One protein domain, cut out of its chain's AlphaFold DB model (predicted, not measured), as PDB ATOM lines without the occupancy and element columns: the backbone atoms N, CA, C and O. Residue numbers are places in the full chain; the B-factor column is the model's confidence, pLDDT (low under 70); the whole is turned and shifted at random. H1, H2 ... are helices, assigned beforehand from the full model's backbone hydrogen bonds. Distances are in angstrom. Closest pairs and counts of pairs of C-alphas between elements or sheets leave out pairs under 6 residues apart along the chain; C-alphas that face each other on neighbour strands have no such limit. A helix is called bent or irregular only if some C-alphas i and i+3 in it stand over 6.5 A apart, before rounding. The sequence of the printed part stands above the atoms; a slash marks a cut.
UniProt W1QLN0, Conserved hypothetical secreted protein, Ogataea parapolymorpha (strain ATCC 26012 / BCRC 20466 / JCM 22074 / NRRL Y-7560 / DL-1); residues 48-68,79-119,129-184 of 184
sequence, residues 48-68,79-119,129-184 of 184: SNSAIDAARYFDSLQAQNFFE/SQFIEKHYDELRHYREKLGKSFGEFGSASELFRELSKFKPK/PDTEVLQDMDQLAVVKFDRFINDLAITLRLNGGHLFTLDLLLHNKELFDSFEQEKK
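What this domain is: This is residues 48 to 68, 79 to 119 and 129 to 184 of the 184 residues of the protein "Conserved hypothetical secreted protein" of Ogataea parapolymorpha (strain ATCC 26012 / BCRC 20466 / JCM 22074 / NRRL Y-7560 / DL-1) (UniProt W1QLN0). The long helix H4 and the straight helix H5 form an open V, joined by a tight turn, with the kinked helix H2 crossing between them. H1 and H3 run side by side along the inner part of H4, outside the V, while residues 129 to 137 and 175 to 184 stick out as two arms. The printed part has 118 residues with five named helices, H1 to H5 in chain order, and no named strand: the class is all helix. It is only just compact, close to loose, with a radius of gyration of the C-alphas of 16.0 A and spans of 51 by 45 by 26 A.

How they stand to each other: H4, residues 131 to 159, touches H1, residues 50 to 63, with residues 146 to 153 alone, at a shallow tilt of 17 degrees, the same way; the closest C-alphas, of Ser 50 and Asp 146, are 5.7 A apart. H3, residues 106 to 114, touches H1 at a shallow tilt of 17 degrees, opposite ways, with C-alphas of Ala 55 and Ser 107 closest at 4.1 A. H2, residues 81 to 96, is about perpendicular to H4 at 77 degrees and touches it, closest at the C-alphas of His 85 and Phe 148, 6.6 A. H2 also touches H5, residues 164 to 182, closest at the C-alphas of Ile 82 and Leu 169, 6.8 A. H1 and H5 are apart. Every O i to N i+4 pair is within hydrogen-bond range in H1, H3, H4 and H5; in H2, 10 of 12 are.

Where its parts are: H4 is 42.6 A long, from C-alpha 131 at (-12.357, 17.904, 39.670). H5 is 27.6 A long and ends with C-alpha 182 at (-44.482, -0.167, 65.895). H1 measures 20.0 A, H2 19.6 A and H3 12.3 A. H2 is irregular, with C-alphas 84 and 87 8.2 A apart, and has a kink of 48 degrees near residue 88.

The domain as a whole: The farthest C-alphas, of Glu 68 and Pro 129, are 52.6 A apart. Residues 69 to 78 and 120 to 128 are not printed; the gaps across these cuts are 23.8 A and 18.5 A between C-alphas. No link printed whole is long. Mean pLDDT of the printed part is 87.5; residues 68, 129 to 137 and 184 are under 70.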
ATOM      1  N   SER A  48     -20.416  -0.674  27.191       70.94
ATOM      2  CA  SER A  48     -20.235  -0.014  28.490       70.94
ATOM      3  C   SER A  48     -21.470  -0.067  29.399       70.94
ATOM      4  O   SER A  48     -21.485   0.636  30.399       70.94
ATOM      5  N   ASN A  49     -22.525  -0.827  29.084       87.12
ATOM      6  CA  ASN A  49     -23.783  -0.842  29.821       87.12
ATOM      7  C   ASN A  49     -24.161  -2.265  30.242       87.12
ATOM      8  O   ASN A  49     -24.737  -3.015  29.455       87.12
ATOM      9  N   SER A  50     -23.895  -2.576  31.513       90.75
ATOM     10  CA  SER A  50     -24.238  -3.844  32.166       90.75
ATOM     11  C   SER A  50     -25.698  -4.250  31.960       90.75
ATOM     12  O   SER A  50     -25.988  -5.429  31.789       90.75
ATOM     13  N   ALA A  51     -26.625  -3.288  31.912       93.44
ATOM     14  CA  ALA A  51     -28.043  -3.573  31.727       93.44
ATOM     15  C   ALA A  51     -28.349  -4.027  30.294       93.44
ATOM     16  O   ALA A  51     -29.151  -4.928  30.087       93.44
ATOM     17  N   ILE A  52     -27.663  -3.482  29.285       93.88
ATOM     18  CA  ILE A  52     -27.790  -3.991  27.911       93.88
ATOM     19  C   ILE A  52     -27.236  -5.411  27.803       93.88
ATOM     20  O   ILE A  52     -27.828  -6.248  27.119       93.88
ATOM     21  N   ASP A  53     -26.125  -5.697  28.479       92.25
ATOM     22  CA  ASP A  53     -25.542  -7.038  28.473       92.25
ATOM     23  C   ASP A  53     -26.457  -8.045  29.181       92.25
ATOM     24  O   ASP A  53     -26.692  -9.132  28.651       92.25
ATOM     25  N   ALA A  54     -27.068  -7.656  30.304       93.06
ATOM     26  CA  ALA A  54     -28.097  -8.446  30.974       93.06
ATOM     27  C   ALA A  54     -29.317  -8.682  30.066       93.06
ATOM     28  O   ALA A  54     -29.776  -9.815  29.944       93.06
ATOM     29  N   ALA A  55     -29.803  -7.661  29.354       94.19
ATOM     30  CA  ALA A  55     -30.916  -7.826  28.418       94.19
ATOM     31  C   ALA A  55     -30.601  -8.849  27.314       94.19
ATOM     32  O   ALA A  55     -31.387  -9.758  27.065       94.19
ATOM     33  N   ARG A  56     -29.421  -8.746  26.689       93.25
ATOM     34  CA  ARG A  56     -28.970  -9.710  25.668       93.25
ATOM     35  C   ARG A  56     -28.840 -11.119  26.232       93.25
ATOM     36  O   ARG A  56     -29.137 -12.093  25.546       93.25
ATOM     37  N   TYR A  57     -28.380 -11.225  27.473       91.00
ATOM     38  CA  TYR A  57     -28.281 -12.494  28.165       91.00
ATOM     39  C   TYR A  57     -29.664 -13.143  28.341       91.00
ATOM     40  O   TYR A  57     -29.832 -14.299  27.953       91.00
ATOM     41  N   PHE A  58     -30.677 -12.405  28.799       91.69
ATOM     42  CA  PHE A  58     -32.040 -12.936  28.924       91.69
ATOM     43  C   PHE A  58     -32.694 -13.250  27.569       91.69
ATOM     44  O   PHE A  58     -33.351 -14.285  27.455       91.69
ATOM     45  N   ASP A  59     -32.426 -12.463  26.521       91.75
ATOM     46  CA  ASP A  59     -32.853 -12.795  25.152       91.75
ATOM     47  C   ASP A  59     -32.261 -14.141  24.698       91.75
ATOM     48  O   ASP A  59     -32.952 -14.974  24.111       91.75
ATOM     49  N   SER A  60     -30.983 -14.391  25.010       89.75
ATOM     50  CA  SER A  60     -30.321 -15.654  24.662       89.75
ATOM     51  C   SER A  60     -30.886 -16.856  25.425       89.75
ATOM     52  O   SER A  60     -30.988 -17.944  24.860       89.75
ATOM     53  N   LEU A  61     -31.297 -16.664  26.682       87.12
ATOM     54  CA  LEU A  61     -31.952 -17.701  27.478       87.12
ATOM     55  C   LEU A  61     -33.354 -18.014  26.953       87.12
ATOM     56  O   LEU A  61     -33.736 -19.181  26.881       87.12
ATOM     57  N   GLN A  62     -34.108 -16.984  26.561       85.00
ATOM     58  CA  GLN A  62     -35.430 -17.161  25.970       85.00
ATOM     59  C   GLN A  62     -35.339 -17.907  24.635       85.00
ATOM     60  O   GLN A  62     -36.103 -18.839  24.418       85.00
ATOM     61  N   ALA A  63     -34.353 -17.583  23.791       84.62
ATOM     62  CA  ALA A  63     -34.103 -18.297  22.535       84.62
ATOM     63  C   ALA A  63     -33.691 -19.770  22.727       84.62
ATOM     64  O   ALA A  63     -33.858 -20.584  21.822       84.62
ATOM     65  N   GLN A  64     -33.141 -20.120  23.893       84.06
ATOM     66  CA  GLN A  64     -32.816 -21.499  24.275       84.06
ATOM     67  C   GLN A  64     -33.982 -22.213  24.979       84.06
ATOM     68  O   GLN A  64     -33.790 -23.305  25.513       84.06
ATOM     69  N   ASN A  65     -35.172 -21.601  25.014       78.12
ATOM     70  CA  ASN A  65     -36.359 -22.077  25.728       78.12
ATOM     71  C   ASN A  65     -36.103 -22.357  27.218       78.12
ATOM     72  O   ASN A  65     -36.811 -23.141  27.846       78.12
ATOM     73  N   PHE A  66     -35.111 -21.686  27.816       75.69
ATOM     74  CA  PHE A  66     -34.768 -21.864  29.228       75.69
ATOM     75  C   PHE A  66     -35.919 -21.425  30.147       75.69
ATOM     76  O   PHE A  66     -36.107 -22.002  31.217       75.69
ATOM     77  N   PHE A  67     -36.703 -20.429  29.714       73.31
ATOM     78  CA  PHE A  67     -37.820 -19.865  30.478       73.31
ATOM     79  C   PHE A  67     -39.213 -20.259  29.984       73.31
ATOM     80  O   PHE A  67     -40.181 -20.038  30.704       73.31
ATOM     81  N   GLU A  68     -39.341 -20.870  28.803       57.22
ATOM     82  CA  GLU A  68     -40.646 -21.182  28.188       57.22
ATOM     83  C   GLU A  68     -41.489 -22.143  29.055       57.22
ATOM     84  O   GLU A  68     -42.719 -22.136  29.003       57.22
ATOM     85  N   SER A  79     -29.744 -15.528  49.363       74.62
ATOM     86  CA  SER A  79     -29.606 -14.627  48.210       74.62
ATOM     87  C   SER A  79     -29.129 -13.218  48.595       74.62
ATOM     88  O   SER A  79     -28.575 -12.532  47.735       74.62
ATOM     89  N   GLN A  80     -29.340 -12.776  49.845       84.56
ATOM     90  CA  GLN A  80     -28.965 -11.461  50.399       84.56
ATOM     91  C   GLN A  80     -29.321 -10.250  49.507       84.56
ATOM     92  O   GLN A  80     -28.717  -9.180  49.618       84.56
ATOM     93  N   PHE A  81     -30.215 -10.433  48.532       88.44
ATOM     94  CA  PHE A  81     -30.423  -9.462  47.466       88.44
ATOM     95  C   PHE A  81     -31.177  -8.257  48.009       88.44
ATOM     96  O   PHE A  81     -30.760  -7.121  47.792       88.44
ATOM     97  N   ILE A  82     -32.250  -8.514  48.759       87.75
ATOM     98  CA  ILE A  82     -33.088  -7.458  49.309       87.75
ATOM     99  C   ILE A  82     -32.329  -6.653  50.368       87.75
ATOM    100  O   ILE A  82     -32.390  -5.434  50.367       87.75
ATOM    101  N   GLU A  83     -31.504  -7.295  51.192       87.50
ATOM    102  CA  GLU A  83     -30.682  -6.627  52.204       87.50
ATOM    103  C   GLU A  83     -29.633  -5.698  51.581       87.50
ATOM    104  O   GLU A  83     -29.270  -4.689  52.182       87.50
ATOM    105  N   LYS A  84     -29.129  -6.040  50.388       91.25
ATOM    106  CA  LYS A  84     -28.084  -5.272  49.693       91.25
ATOM    107  C   LYS A  84     -28.626  -4.176  48.788       91.25
ATOM    108  O   LYS A  84     -27.947  -3.169  48.639       91.25
ATOM    109  N   HIS A  85     -29.774  -4.412  48.153       94.06
ATOM    110  CA  HIS A  85     -30.248  -3.621  47.012       94.06
ATOM    111  C   HIS A  85     -31.683  -3.116  47.165       94.06
ATOM    112  O   HIS A  85     -32.299  -2.740  46.171       94.06
ATOM    113  N   TYR A  86     -32.256  -3.133  48.372       93.44
ATOM    114  CA  TYR A  86     -33.616  -2.633  48.598       93.44
ATOM    115  C   TYR A  86     -33.789  -1.185  48.126       93.44
ATOM    116  O   TYR A  86     -34.729  -0.893  47.382       93.44
ATOM    117  N   ASP A  87     -32.865  -0.300  48.501       93.69
ATOM    118  CA  ASP A  87     -32.934   1.119  48.150       93.69
ATOM    119  C   ASP A  87     -32.812   1.325  46.636       93.69
ATOM    120  O   ASP A  87     -33.585   2.078  46.044       93.69
ATOM    121  N   GLU A  88     -31.891   0.617  45.978       94.56
ATOM    122  CA  GLU A  88     -31.748   0.628  44.524       94.56
ATOM    123  C   GLU A  88     -33.007   0.097  43.833       94.56
ATOM    124  O   GLU A  88     -33.504   0.719  42.891       94.56
ATOM    125  N   LEU A  89     -33.551  -1.026  44.304       94.88
ATOM    126  CA  LEU A  89     -34.738  -1.655  43.734       94.88
ATOM    127  C   LEU A  89     -35.953  -0.725  43.831       94.88
ATOM    128  O   LEU A  89     -36.662  -0.534  42.841       94.88
ATOM    129  N   ARG A  90     -36.153  -0.092  44.991       95.12
ATOM    130  CA  ARG A  90     -37.204   0.907  45.198       95.12
ATOM    131  C   ARG A  90     -36.999   2.126  44.300       95.12
ATOM    132  O   ARG A  90     -37.913   2.512  43.575       95.12
ATOM    133  N   HIS A  91     -35.795   2.693  44.290       94.88
ATOM    134  CA  HIS A  91     -35.447   3.862  43.474       94.88
ATOM    135  C   HIS A  91     -35.694   3.629  41.983       94.88
ATOM    136  O   HIS A  91     -36.241   4.492  41.294       94.88
ATOM    137  N   TYR A  92     -35.315   2.462  41.454       95.00
ATOM    138  CA  TYR A  92     -35.550   2.158  40.044       95.00
ATOM    139  C   TYR A  92     -37.013   1.844  39.744       95.00
ATOM    140  O   TYR A  92     -37.478   2.233  38.676       95.00
ATOM    141  N   ARG A  93     -37.765   1.240  40.671       94.88
ATOM    142  CA  ARG A  93     -39.223   1.096  40.530       94.88
ATOM    143  C   ARG A  93     -39.907   2.454  40.394       94.88
ATOM    144  O   ARG A  93     -40.689   2.661  39.470       94.88
ATOM    145  N   GLU A  94     -39.555   3.400  41.263       95.19
ATOM    146  CA  GLU A  94     -40.084   4.767  41.230       95.19
ATOM    147  C   GLU A  94     -39.720   5.483  39.919       95.19
ATOM    148  O   GLU A  94     -40.575   6.111  39.296       95.19
ATOM    149  N   LYS A  95     -38.479   5.331  39.437       94.19
ATOM    150  CA  LYS A  95     -38.042   5.900  38.149       94.19
ATOM    151  C   LYS A  95     -38.727   5.296  36.928       94.19
ATOM    152  O   LYS A  95     -38.922   6.002  35.940       94.19
ATOM    153  N   LEU A  96     -39.032   4.001  36.964       94.31
ATOM    154  CA  LEU A  96     -39.734   3.312  35.884       94.31
ATOM    155  C   LEU A  96     -41.224   3.676  35.860       94.31
ATOM    156  O   LEU A  96     -41.848   3.584  34.806       94.31
ATOM    157  N   GLY A  97     -41.783   4.105  36.997       93.88
ATOM    158  CA  GLY A  97     -43.168   4.566  37.107       93.88
ATOM    159  C   GLY A  97     -44.215   3.459  36.950       93.88
ATOM    160  O   GLY A  97     -45.393   3.765  36.786       93.88
ATOM    161  N   LYS A  98     -43.797   2.190  36.981       93.75
ATOM    162  CA  LYS A  98     -44.665   1.008  36.898       93.75
ATOM    163  C   LYS A  98     -44.108  -0.146  37.729       93.75
ATOM    164  O   LYS A  98     -42.924  -0.139  38.077       93.75
ATOM    165  N   SER A  99     -44.953  -1.124  38.059       94.75
ATOM    166  CA  SER A  99     -44.506  -2.323  38.782       94.75
ATOM    167  C   SER A  99     -43.576  -3.186  37.921       94.75
ATOM    168  O   SER A  99     -43.604  -3.124  36.689       94.75
ATOM    169  N   PHE A 100     -42.734  -4.004  38.554       94.88
ATOM    170  CA  PHE A 100     -41.851  -4.911  37.817       94.88
ATOM    171  C   PHE A 100     -42.638  -6.035  37.133       94.88
ATOM    172  O   PHE A 100     -42.274  -6.463  36.039       94.88
ATOM    173  N   GLY A 101     -43.742  -6.478  37.734       93.25
ATOM    174  CA  GLY A 101     -44.652  -7.460  37.140       93.25
ATOM    175  C   GLY A 101     -45.350  -7.001  35.851       93.25
ATOM    176  O   GLY A 101     -45.829  -7.842  35.099       93.25
ATOM    177  N   GLU A 102     -45.389  -5.697  35.565       93.69
ATOM    178  CA  GLU A 102     -45.976  -5.141  34.332       93.69
ATOM    179  C   GLU A 102     -45.042  -5.192  33.112       93.69
ATOM    180  O   GLU A 102     -45.440  -4.817  32.006       93.69
ATOM    181  N   PHE A 103     -43.788  -5.611  33.278       93.75
ATOM    182  CA  PHE A 103     -42.883  -5.847  32.151       93.75
ATOM    183  C   PHE A 103     -43.125  -7.241  31.567       93.75
ATOM    184  O   PHE A 103     -43.286  -8.213  32.305       93.75
ATOM    185  N   GLY A 104     -43.108  -7.360  30.238       89.06
ATOM    186  CA  GLY A 104     -43.362  -8.632  29.560       89.06
ATOM    187  C   GLY A 104     -42.214  -9.633  29.693       89.06
ATOM    188  O   GLY A 104     -42.430 -10.841  29.609       89.06
ATOM    189  N   SER A 105     -40.985  -9.154  29.899       92.75
ATOM    190  CA  SER A 105     -39.812 -10.006  30.100       92.75
ATOM    191  C   SER A 105     -38.710  -9.308  30.893       92.75
ATOM    192  O   SER A 105     -38.611  -8.079  30.925       92.75
ATOM    193  N   ALA A 106     -37.818 -10.100  31.493       93.75
ATOM    194  CA  ALA A 106     -36.615  -9.576  32.137       93.75
ATOM    195  C   ALA A 106     -35.738  -8.778  31.158       93.75
ATOM    196  O   ALA A 106     -35.188  -7.742  31.528       93.75
ATOM    197  N   SER A 107     -35.661  -9.195  29.890       94.44
ATOM    198  CA  SER A 107     -34.960  -8.437  28.852       94.44
ATOM    199  C   SER A 107     -35.526  -7.030  28.666       94.44
ATOM    200  O   SER A 107     -34.759  -6.077  28.530       94.44
ATOM    201  N   GLU A 108     -36.856  -6.885  28.665       95.50
ATOM    202  CA  GLU A 108     -37.524  -5.583  28.572       95.50
ATOM    203  C   GLU A 108     -37.160  -4.697  29.769       95.50
ATOM    204  O   GLU A 108     -36.734  -3.555  29.582       95.50
ATOM    205  N   LEU A 109     -37.227  -5.248  30.987       96.62
ATOM    206  CA  LEU A 109     -36.826  -4.546  32.207       96.62
ATOM    207  C   LEU A 109     -35.382  -4.035  32.115       96.62
ATOM    208  O   LEU A 109     -35.120  -2.857  32.350       96.62
ATOM    209  N   PHE A 110     -34.434  -4.891  31.728       96.56
ATOM    210  CA  PHE A 110     -33.028  -4.502  31.622       96.56
ATOM    211  C   PHE A 110     -32.776  -3.450  30.530       96.56
ATOM    212  O   PHE A 110     -31.935  -2.562  30.703       96.56
ATOM    213  N   ARG A 111     -33.534  -3.476  29.426       95.75
ATOM    214  CA  ARG A 111     -33.481  -2.423  28.397       95.75
ATOM    215  C   ARG A 111     -33.968  -1.085  28.938       95.75
ATOM    216  O   ARG A 111     -33.327  -0.070  28.671       95.75
ATOM    217  N   GLU A 112     -35.037  -1.069  29.726       95.62
ATOM    218  CA  GLU A 112     -35.512   0.156  30.373       95.62
ATOM    219  C   GLU A 112     -34.523   0.660  31.434       95.62
ATOM    220  O   GLU A 112     -34.152   1.835  31.422       95.62
ATOM    221  N   LEU A 113     -33.974  -0.231  32.266       95.31
ATOM    222  CA  LEU A 113     -32.943   0.109  33.255       95.31
ATOM    223  C   LEU A 113     -31.680   0.700  32.617       95.31
ATOM    224  O   LEU A 113     -31.057   1.600  33.184       95.31
ATOM    225  N   SER A 114     -31.323   0.256  31.410       94.69
ATOM    226  CA  SER A 114     -30.150   0.752  30.688       94.69
ATOM    227  C   SER A 114     -30.172   2.262  30.434       94.69
ATOM    228  O   SER A 114     -29.107   2.881  30.367       94.69
ATOM    229  N   LYS A 115     -31.368   2.864  30.349       93.81
ATOM    230  CA  LYS A 115     -31.567   4.307  30.145       93.81
ATOM    231  C   LYS A 115     -31.127   5.130  31.356       93.81
ATOM    232  O   LYS A 115     -30.800   6.304  31.204       93.81
ATOM    233  N   PHE A 116     -31.084   4.515  32.539       92.81
ATOM    234  CA  PHE A 116     -30.720   5.165  33.797       92.81
ATOM    235  C   PHE A 116     -29.261   4.958  34.197       92.81
ATOM    236  O   PHE A 116     -28.870   5.417  35.272       92.81
ATOM    237  N   LYS A 117     -28.451   4.298  33.355       89.38
ATOM    238  CA  LYS A 117     -27.027   4.119  33.638       89.38
ATOM    239  C   LYS A 117     -26.357   5.491  33.843       89.38
ATOM    240  O   LYS A 117     -26.410   6.324  32.930       89.38
ATOM    241  N   PRO A 118     -25.702   5.731  34.995       86.94
ATOM    242  CA  PRO A 118     -24.938   6.952  35.207       86.94
ATOM    243  C   PRO A 118     -23.847   7.095  34.141       86.94
ATOM    244  O   PRO A 118     -23.184   6.124  33.773       86.94
ATOM    245  N   LYS A 119     -23.678   8.308  33.612       80.94
ATOM    246  CA  LYS A 119     -22.633   8.623  32.631       80.94
ATOM    247  C   LYS A 119     -21.494   9.338  33.340       80.94
ATOM    248  O   LYS A 119     -21.738  10.348  33.994       80.94
ATOM    249  N   PRO A 129     -15.996  23.248  40.533       55.97
ATOM    250  CA  PRO A 129     -15.335  22.904  41.787       55.97
ATOM    251  C   PRO A 129     -14.586  21.565  41.677       55.97
ATOM    252  O   PRO A 129     -15.012  20.675  40.949       55.97
ATOM    253  N   ASP A 130     -13.454  21.479  42.378       51.03
ATOM    254  CA  ASP A 130     -12.593  20.315  42.648       51.03
ATOM    255  C   ASP A 130     -12.886  19.031  41.851       51.03
ATOM    256  O   ASP A 130     -13.645  18.144  42.253       51.03
ATOM    257  N   THR A 131     -12.219  18.942  40.701       56.59
ATOM    258  CA  THR A 131     -12.357  17.904  39.670       56.59
ATOM    259  C   THR A 131     -12.148  16.472  40.182       56.59
ATOM    260  O   THR A 131     -12.725  15.548  39.615       56.59
ATOM    261  N   GLU A 132     -11.363  16.266  41.243       57.97
ATOM    262  CA  GLU A 132     -11.017  14.924  41.743       57.97
ATOM    263  C   GLU A 132     -12.160  14.289  42.558       57.97
ATOM    264  O   GLU A 132     -12.587  13.177  42.261       57.97
ATOM    265  N   VAL A 133     -12.765  15.026  43.499       60.06
ATOM    266  CA  VAL A 133     -13.850  14.500  44.359       60.06
ATOM    267  C   VAL A 133     -15.124  14.205  43.555       60.06
ATOM    268  O   VAL A 133     -15.876  13.279  43.864       60.06
ATOM    269  N   LEU A 134     -15.386  14.979  42.497       59.09
ATOM    270  CA  LEU A 134     -16.550  14.775  41.629       59.09
ATOM    271  C   LEU A 134     -16.398  13.556  40.710       59.09
ATOM    272  O   LEU A 134     -17.388  12.866  40.458       59.09
ATOM    273  N   GLN A 135     -15.180  13.266  40.238       61.47
ATOM    274  CA  GLN A 135     -14.906  12.073  39.431       61.47
ATOM    275  C   GLN A 135     -15.098  10.785  40.239       61.47
ATOM    276  O   GLN A 135     -15.713   9.842  39.735       61.47
ATOM    277  N   ASP A 136     -14.671  10.777  41.503       64.69
ATOM    278  CA  ASP A 136     -14.824   9.625  42.399       64.69
ATOM    279  C   ASP A 136     -16.300   9.291  42.674       64.69
ATOM    280  O   ASP A 136     -16.696   8.122  42.710       64.69
ATOM    281  N   MET A 137     -17.151  10.312  42.814       67.12
ATOM    282  CA  MET A 137     -18.587  10.129  43.058       67.12
ATOM    283  C   MET A 137     -19.332   9.606  41.823       67.12
ATOM    284  O   MET A 137     -20.185   8.719  41.950       67.12
ATOM    285  N   ASP A 138     -18.992  10.102  40.630       75.94
ATOM    286  CA  ASP A 138     -19.536   9.584  39.368       75.94
ATOM    287  C   ASP A 138     -19.090   8.130  39.137       75.94
ATOM    288  O   ASP A 138     -19.893   7.285  38.726       75.94
ATOM    289  N   GLN A 139     -17.837   7.802  39.476       81.81
ATOM    290  CA  GLN A 139     -17.320   6.437  39.407       81.81
ATOM    291  C   GLN A 139     -18.056   5.497  40.356       81.81
ATOM    292  O   GLN A 139     -18.477   4.408  39.951       81.81
ATOM    293  N   LEU A 140     -18.262   5.919  41.604       86.00
ATOM    294  CA  LEU A 140     -18.988   5.136  42.595       86.00
ATOM    295  C   LEU A 140     -20.431   4.865  42.150       86.00
ATOM    296  O   LEU A 140     -20.916   3.743  42.309       86.00
ATOM    297  N   ALA A 141     -21.110   5.852  41.561       86.75
ATOM    298  CA  ALA A 141     -22.466   5.682  41.046       86.75
ATOM    299  C   ALA A 141     -22.533   4.635  39.921       86.75
ATOM    300  O   ALA A 141     -23.439   3.798  39.914       86.75
ATOM    301  N   VAL A 142     -21.560   4.637  39.003       88.19
ATOM    302  CA  VAL A 142     -21.472   3.625  37.938       88.19
ATOM    303  C   VAL A 142     -21.217   2.235  38.515       88.19
ATOM    304  O   VAL A 142     -21.907   1.290  38.141       88.19
ATOM    305  N   VAL A 143     -20.283   2.107  39.463       89.38
ATOM    306  CA  VAL A 143     -19.972   0.820  40.107       89.38
ATOM    307  C   VAL A 143     -21.183   0.273  40.865       89.38
ATOM    308  O   VAL A 143     -21.486  -0.914  40.750       89.38
ATOM    309  N   LYS A 144     -21.906   1.125  41.603       91.38
ATOM    310  CA  LYS A 144     -23.144   0.737  42.295       91.38
ATOM    311  C   LYS A 144     -24.216   0.269  41.315       91.38
ATOM    312  O   LYS A 144     -24.793  -0.793  41.526       91.38
ATOM    313  N   PHE A 145     -24.433   1.010  40.227       93.19
ATOM    314  CA  PHE A 145     -25.374   0.614  39.178       93.19
ATOM    315  C   PHE A 145     -25.000  -0.739  38.568       93.19
ATOM    316  O   PHE A 145     -25.829  -1.640  38.512       93.19
ATOM    317  N   ASP A 146     -23.744  -0.913  38.156       91.56
ATOM    318  CA  ASP A 146     -23.296  -2.152  37.522       91.56
ATOM    319  C   ASP A 146     -23.384  -3.345  38.486       91.56
ATOM    320  O   ASP A 146     -23.770  -4.440  38.077       91.56
ATOM    321  N   ARG A 147     -23.101  -3.140  39.778       92.69
ATOM    322  CA  ARG A 147     -23.300  -4.167  40.809       92.69
ATOM    323  C   ARG A 147     -24.773  -4.541  40.964       92.69
ATOM    324  O   ARG A 147     -25.084  -5.726  40.937       92.69
ATOM    325  N   PHE A 148     -25.657  -3.550  41.085       95.00
ATOM    326  CA  PHE A 148     -27.102  -3.764  41.173       95.00
ATOM    327  C   PHE A 148     -27.625  -4.582  39.988       95.00
ATOM    328  O   PHE A 148     -28.318  -5.574  40.185       95.00
ATOM    329  N   ILE A 149     -27.246  -4.214  38.760       95.69
ATOM    330  CA  ILE A 149     -27.675  -4.928  37.552       95.69
ATOM    331  C   ILE A 149     -27.202  -6.382  37.552       95.69
ATOM    332  O   ILE A 149     -27.980  -7.274  37.213       95.69
ATOM    333  N   ASN A 150     -25.946  -6.628  37.929       92.88
ATOM    334  CA  ASN A 150     -25.401  -7.982  37.961       92.88
ATOM    335  C   ASN A 150     -26.135  -8.858  38.979       92.88
ATOM    336  O   ASN A 150     -26.551  -9.968  38.647       92.88
ATOM    337  N   ASP A 151     -26.327  -8.344  40.193       93.00
ATOM    338  CA  ASP A 151     -26.993  -9.083  41.263       93.00
ATOM    339  C   ASP A 151     -28.477  -9.306  40.918       93.00
ATOM    340  O   ASP A 151     -28.979 -10.419  41.065       93.00
ATOM    341  N   LEU A 152     -29.154  -8.311  40.330       94.69
ATOM    342  CA  LEU A 152     -30.530  -8.442  39.843       94.69
ATOM    343  C   LEU A 152     -30.652  -9.507  38.744       94.69
ATOM    344  O   LEU A 152     -31.592 -10.302  38.750       94.69
ATOM    345  N   ALA A 153     -29.706  -9.553  37.803       93.75
ATOM    346  CA  ALA A 153     -29.692 -10.564  36.749       93.75
ATOM    347  C   ALA A 153     -29.527 -11.978  37.317       93.75
ATOM    348  O   ALA A 153     -30.200 -12.900  36.856       93.75
ATOM    349  N   ILE A 154     -28.686 -12.149  38.341       91.00
ATOM    350  CA  ILE A 154     -28.527 -13.425  39.050       91.00
ATOM    351  C   ILE A 154     -29.832 -13.801  39.760       91.00
ATOM    352  O   ILE A 154     -30.326 -14.909  39.564       91.00
ATOM    353  N   THR A 155     -30.429 -12.882  40.520       92.00
ATOM    354  CA  THR A 155     -31.702 -13.100  41.225       92.00
ATOM    355  C   THR A 155     -32.812 -13.527  40.268       92.00
ATOM    356  O   THR A 155     -33.473 -14.541  40.495       92.00
ATOM    357  N   LEU A 156     -32.978 -12.815  39.152       91.81
ATOM    358  CA  LEU A 156     -33.977 -13.162  38.141       91.81
ATOM    359  C   LEU A 156     -33.651 -14.473  37.428       91.81
ATOM    360  O   LEU A 156     -34.539 -15.237  37.076       91.81
ATOM    361  N   ARG A 157     -32.378 -14.802  37.231       89.75
ATOM    362  CA  ARG A 157     -32.018 -16.113  36.689       89.75
ATOM    363  C   ARG A 157     -32.434 -17.234  37.648       89.75
ATOM    364  O   ARG A 157     -32.979 -18.244  37.203       89.75
ATOM    365  N   LEU A 158     -32.171 -17.061  38.944       88.44
ATOM    366  CA  LEU A 158     -32.474 -18.052  39.976       88.44
ATOM    367  C   LEU A 158     -33.976 -18.287  40.117       88.44
ATOM    368  O   LEU A 158     -34.385 -19.437  40.258       88.44
ATOM    369  N   ASN A 159     -34.783 -17.227  40.026       89.44
ATOM    370  CA  ASN A 159     -36.228 -17.343  40.189       89.44
ATOM    371  C   ASN A 159     -36.983 -17.779  38.926       89.44
ATOM    372  O   ASN A 159     -38.186 -17.997  39.011       89.44
ATOM    373  N   GLY A 160     -36.303 -17.924  37.780       88.81
ATOM    374  CA  GLY A 160     -36.916 -18.304  36.503       88.81
ATOM    375  C   GLY A 160     -37.373 -17.126  35.632       88.81
ATOM    376  O   GLY A 160     -38.174 -17.321  34.727       88.81
ATOM    377  N   GLY A 161     -36.880 -15.915  35.887       89.69
ATOM    378  CA  GLY A 161     -37.190 -14.701  35.129       89.69
ATOM    379  C   GLY A 161     -38.478 -14.011  35.576       89.69
ATOM    380  O   GLY A 161     -38.968 -13.117  34.888       89.69
ATOM    381  N   HIS A 162     -39.032 -14.416  36.719       91.69
ATOM    382  CA  HIS A 162     -40.328 -13.957  37.214       91.69
ATOM    383  C   HIS A 162     -40.206 -12.583  37.878       91.69
ATOM    384  O   HIS A 162     -39.677 -12.445  38.979       91.69
ATOM    385  N   LEU A 163     -40.698 -11.539  37.212       94.00
ATOM    386  CA  LEU A 163     -40.488 -10.157  37.656       94.00
ATOM    387  C   LEU A 163     -41.361  -9.736  38.842       94.00
ATOM    388  O   LEU A 163     -40.921  -8.925  39.654       94.00
ATOM    389  N   PHE A 164     -42.552 -10.324  38.998       93.19
ATOM    390  CA  PHE A 164     -43.452 -10.015  40.119       93.19
ATOM    391  C   PHE A 164     -42.800 -10.278  41.489       93.19
ATOM    392  O   PHE A 164     -43.171  -9.664  42.487       93.19
ATOM    393  N   THR A 165     -41.808 -11.177  41.548       91.56
ATOM    394  CA  THR A 165     -41.052 -11.463  42.772       91.56
ATOM    395  C   THR A 165     -40.354 -10.213  43.302       91.56
ATOM    396  O   THR A 165     -40.247 -10.056  44.511       91.56
ATOM    397  N   LEU A 166     -39.921  -9.297  42.431       94.38
ATOM    398  CA  LEU A 166     -39.277  -8.050  42.848       94.38
ATOM    399  C   LEU A 166     -40.252  -7.125  43.588       94.38
ATOM    400  O   LEU A 166     -39.890  -6.554  44.613       94.38
ATOM    401  N   ASP A 167     -41.496  -7.015  43.110       93.81
ATOM    402  CA  ASP A 167     -42.543  -6.250  43.801       93.81
ATOM    403  C   ASP A 167     -42.904  -6.893  45.147       93.81
ATOM    404  O   ASP A 167     -43.075  -6.190  46.141       93.81
ATOM    405  N   LEU A 168     -42.966  -8.229  45.199       92.69
ATOM    406  CA  LEU A 168     -43.213  -8.965  46.438       92.69
ATOM    407  C   LEU A 168     -42.095  -8.737  47.468       92.69
ATOM    408  O   LEU A 168     -42.382  -8.528  48.642       92.69
ATOM    409  N   LEU A 169     -40.830  -8.747  47.037       91.75
ATOM    410  CA  LEU A 169     -39.687  -8.470  47.909       91.75
ATOM    411  C   LEU A 169     -39.747  -7.057  48.497       91.75
ATOM    412  O   LEU A 169     -39.527  -6.894  49.697       91.75
ATOM    413  N   LEU A 170     -40.076  -6.055  47.675       93.19
ATOM    414  CA  LEU A 170     -40.265  -4.682  48.148       93.19
ATOM    415  C   LEU A 170     -41.388  -4.601  49.180       93.19
ATOM    416  O   LEU A 170     -41.167  -4.107  50.282       93.19
ATOM    417  N   HIS A 171     -42.558  -5.145  48.848       92.69
ATOM    418  CA  HIS A 171     -43.717  -5.106  49.732       92.69
ATOM    419  C   HIS A 171     -43.447  -5.801  51.072       92.69
ATOM    420  O   HIS A 171     -43.759  -5.259  52.129       92.69
ATOM    421  N   ASN A 172     -42.812  -6.975  51.043       91.25
ATOM    422  CA  ASN A 172     -42.457  -7.700  52.259       91.25
ATOM    423  C   ASN A 172     -41.516  -6.877  53.141       91.25
ATOM    424  O   ASN A 172     -41.737  -6.794  54.347       91.25
ATOM    425  N   LYS A 173     -40.488  -6.247  52.560       90.69
ATOM    426  CA  LYS A 173     -39.543  -5.423  53.319       90.69
ATOM    427  C   LYS A 173     -40.222  -4.204  53.948       90.69
ATOM    428  O   LYS A 173     -39.996  -3.946  55.125       90.69
ATOM    429  N   GLU A 174     -41.095  -3.520  53.210       91.19
ATOM    430  CA  GLU A 174     -41.899  -2.405  53.734       91.19
ATOM    431  C   GLU A 174     -42.773  -2.839  54.922       91.19
ATOM    432  O   GLU A 174     -42.828  -2.149  55.941       91.19
ATOM    433  N   LEU A 175     -43.418  -4.009  54.824       91.12
ATOM    434  CA  LEU A 175     -44.209  -4.567  55.920       91.12
ATOM    435  C   LEU A 175     -43.346  -4.883  57.146       91.12
ATOM    436  O   LEU A 175     -43.703  -4.486  58.255       91.12
ATOM    437  N   PHE A 176     -42.202  -5.551  56.970       90.62
ATOM    438  CA  PHE A 176     -41.290  -5.837  58.082       90.62
ATOM    439  C   PHE A 176     -40.799  -4.558  58.768       90.62
ATOM    440  O   PHE A 176     -40.820  -4.486  59.996       90.62
ATOM    441  N   ASP A 177     -40.457  -3.529  57.993       89.06
ATOM    442  CA  ASP A 177     -40.007  -2.246  58.533       89.06
ATOM    443  C   ASP A 177     -41.105  -1.546  59.341       89.06
ATOM    444  O   ASP A 177     -40.817  -0.952  60.382       89.06
ATOM    445  N   SER A 178     -42.367  -1.649  58.915       90.31
ATOM    446  CA  SER A 178     -43.500  -1.103  59.673       90.31
ATOM    447  C   SER A 178     -43.678  -1.794  61.033       90.31
ATOM    448  O   SER A 178     -43.788  -1.120  62.058       90.31
ATOM    449  N   PHE A 179     -43.574  -3.126  61.087       91.50
ATOM    450  CA  PHE A 179     -43.643  -3.875  62.345       91.50
ATOM    451  C   PHE A 179     -42.481  -3.585  63.301       91.50
ATOM    452  O   PHE A 179     -42.647  -3.670  64.518       91.50
ATOM    453  N   GLU A 180     -41.289  -3.277  62.788       87.69
ATOM    454  CA  GLU A 180     -40.159  -2.870  63.629       87.69
ATOM    455  C   GLU A 180     -40.329  -1.461  64.198       87.69
ATOM    456  O   GLU A 180     -39.862  -1.186  65.306       87.69
ATOM    457  N   GLN A 181     -40.999  -0.574  63.462       86.12
ATOM    458  CA  GLN A 181     -41.303   0.780  63.917       86.12
ATOM    459  C   GLN A 181     -42.381   0.787  65.002       86.12
ATOM    460  O   GLN A 181     -42.225   1.503  65.982       86.12
ATOM    461  N   GLU A 182     -43.416  -0.048  64.884       82.19
ATOM    462  CA  GLU A 182     -44.482  -0.167  65.895       82.19
ATOM    463  C   GLU A 182     -44.010  -0.764  67.231       82.19
ATOM    464  O   GLU A 182     -44.668  -0.602  68.258       82.19
ATOM    465  N   LYS A 183     -42.877  -1.472  67.235       74.12
ATOM    466  CA  LYS A 183     -42.277  -2.047  68.450       74.12
ATOM    467  C   LYS A 183     -41.395  -1.066  69.231       74.12
ATOM    468  O   LYS A 183     -40.933  -1.436  70.311       74.12
ATOM    469  N   LYS A 184     -41.108   0.116  68.680       54.62
ATOM    470  CA  LYS A 184     -40.301   1.164  69.323       54.62
ATOM    471  C   LYS A 184     -41.191   2.190  70.009       54.62
ATOM    472  O   LYS A 184     -40.779   2.630  71.104       54.62
TER     473      LYS A 184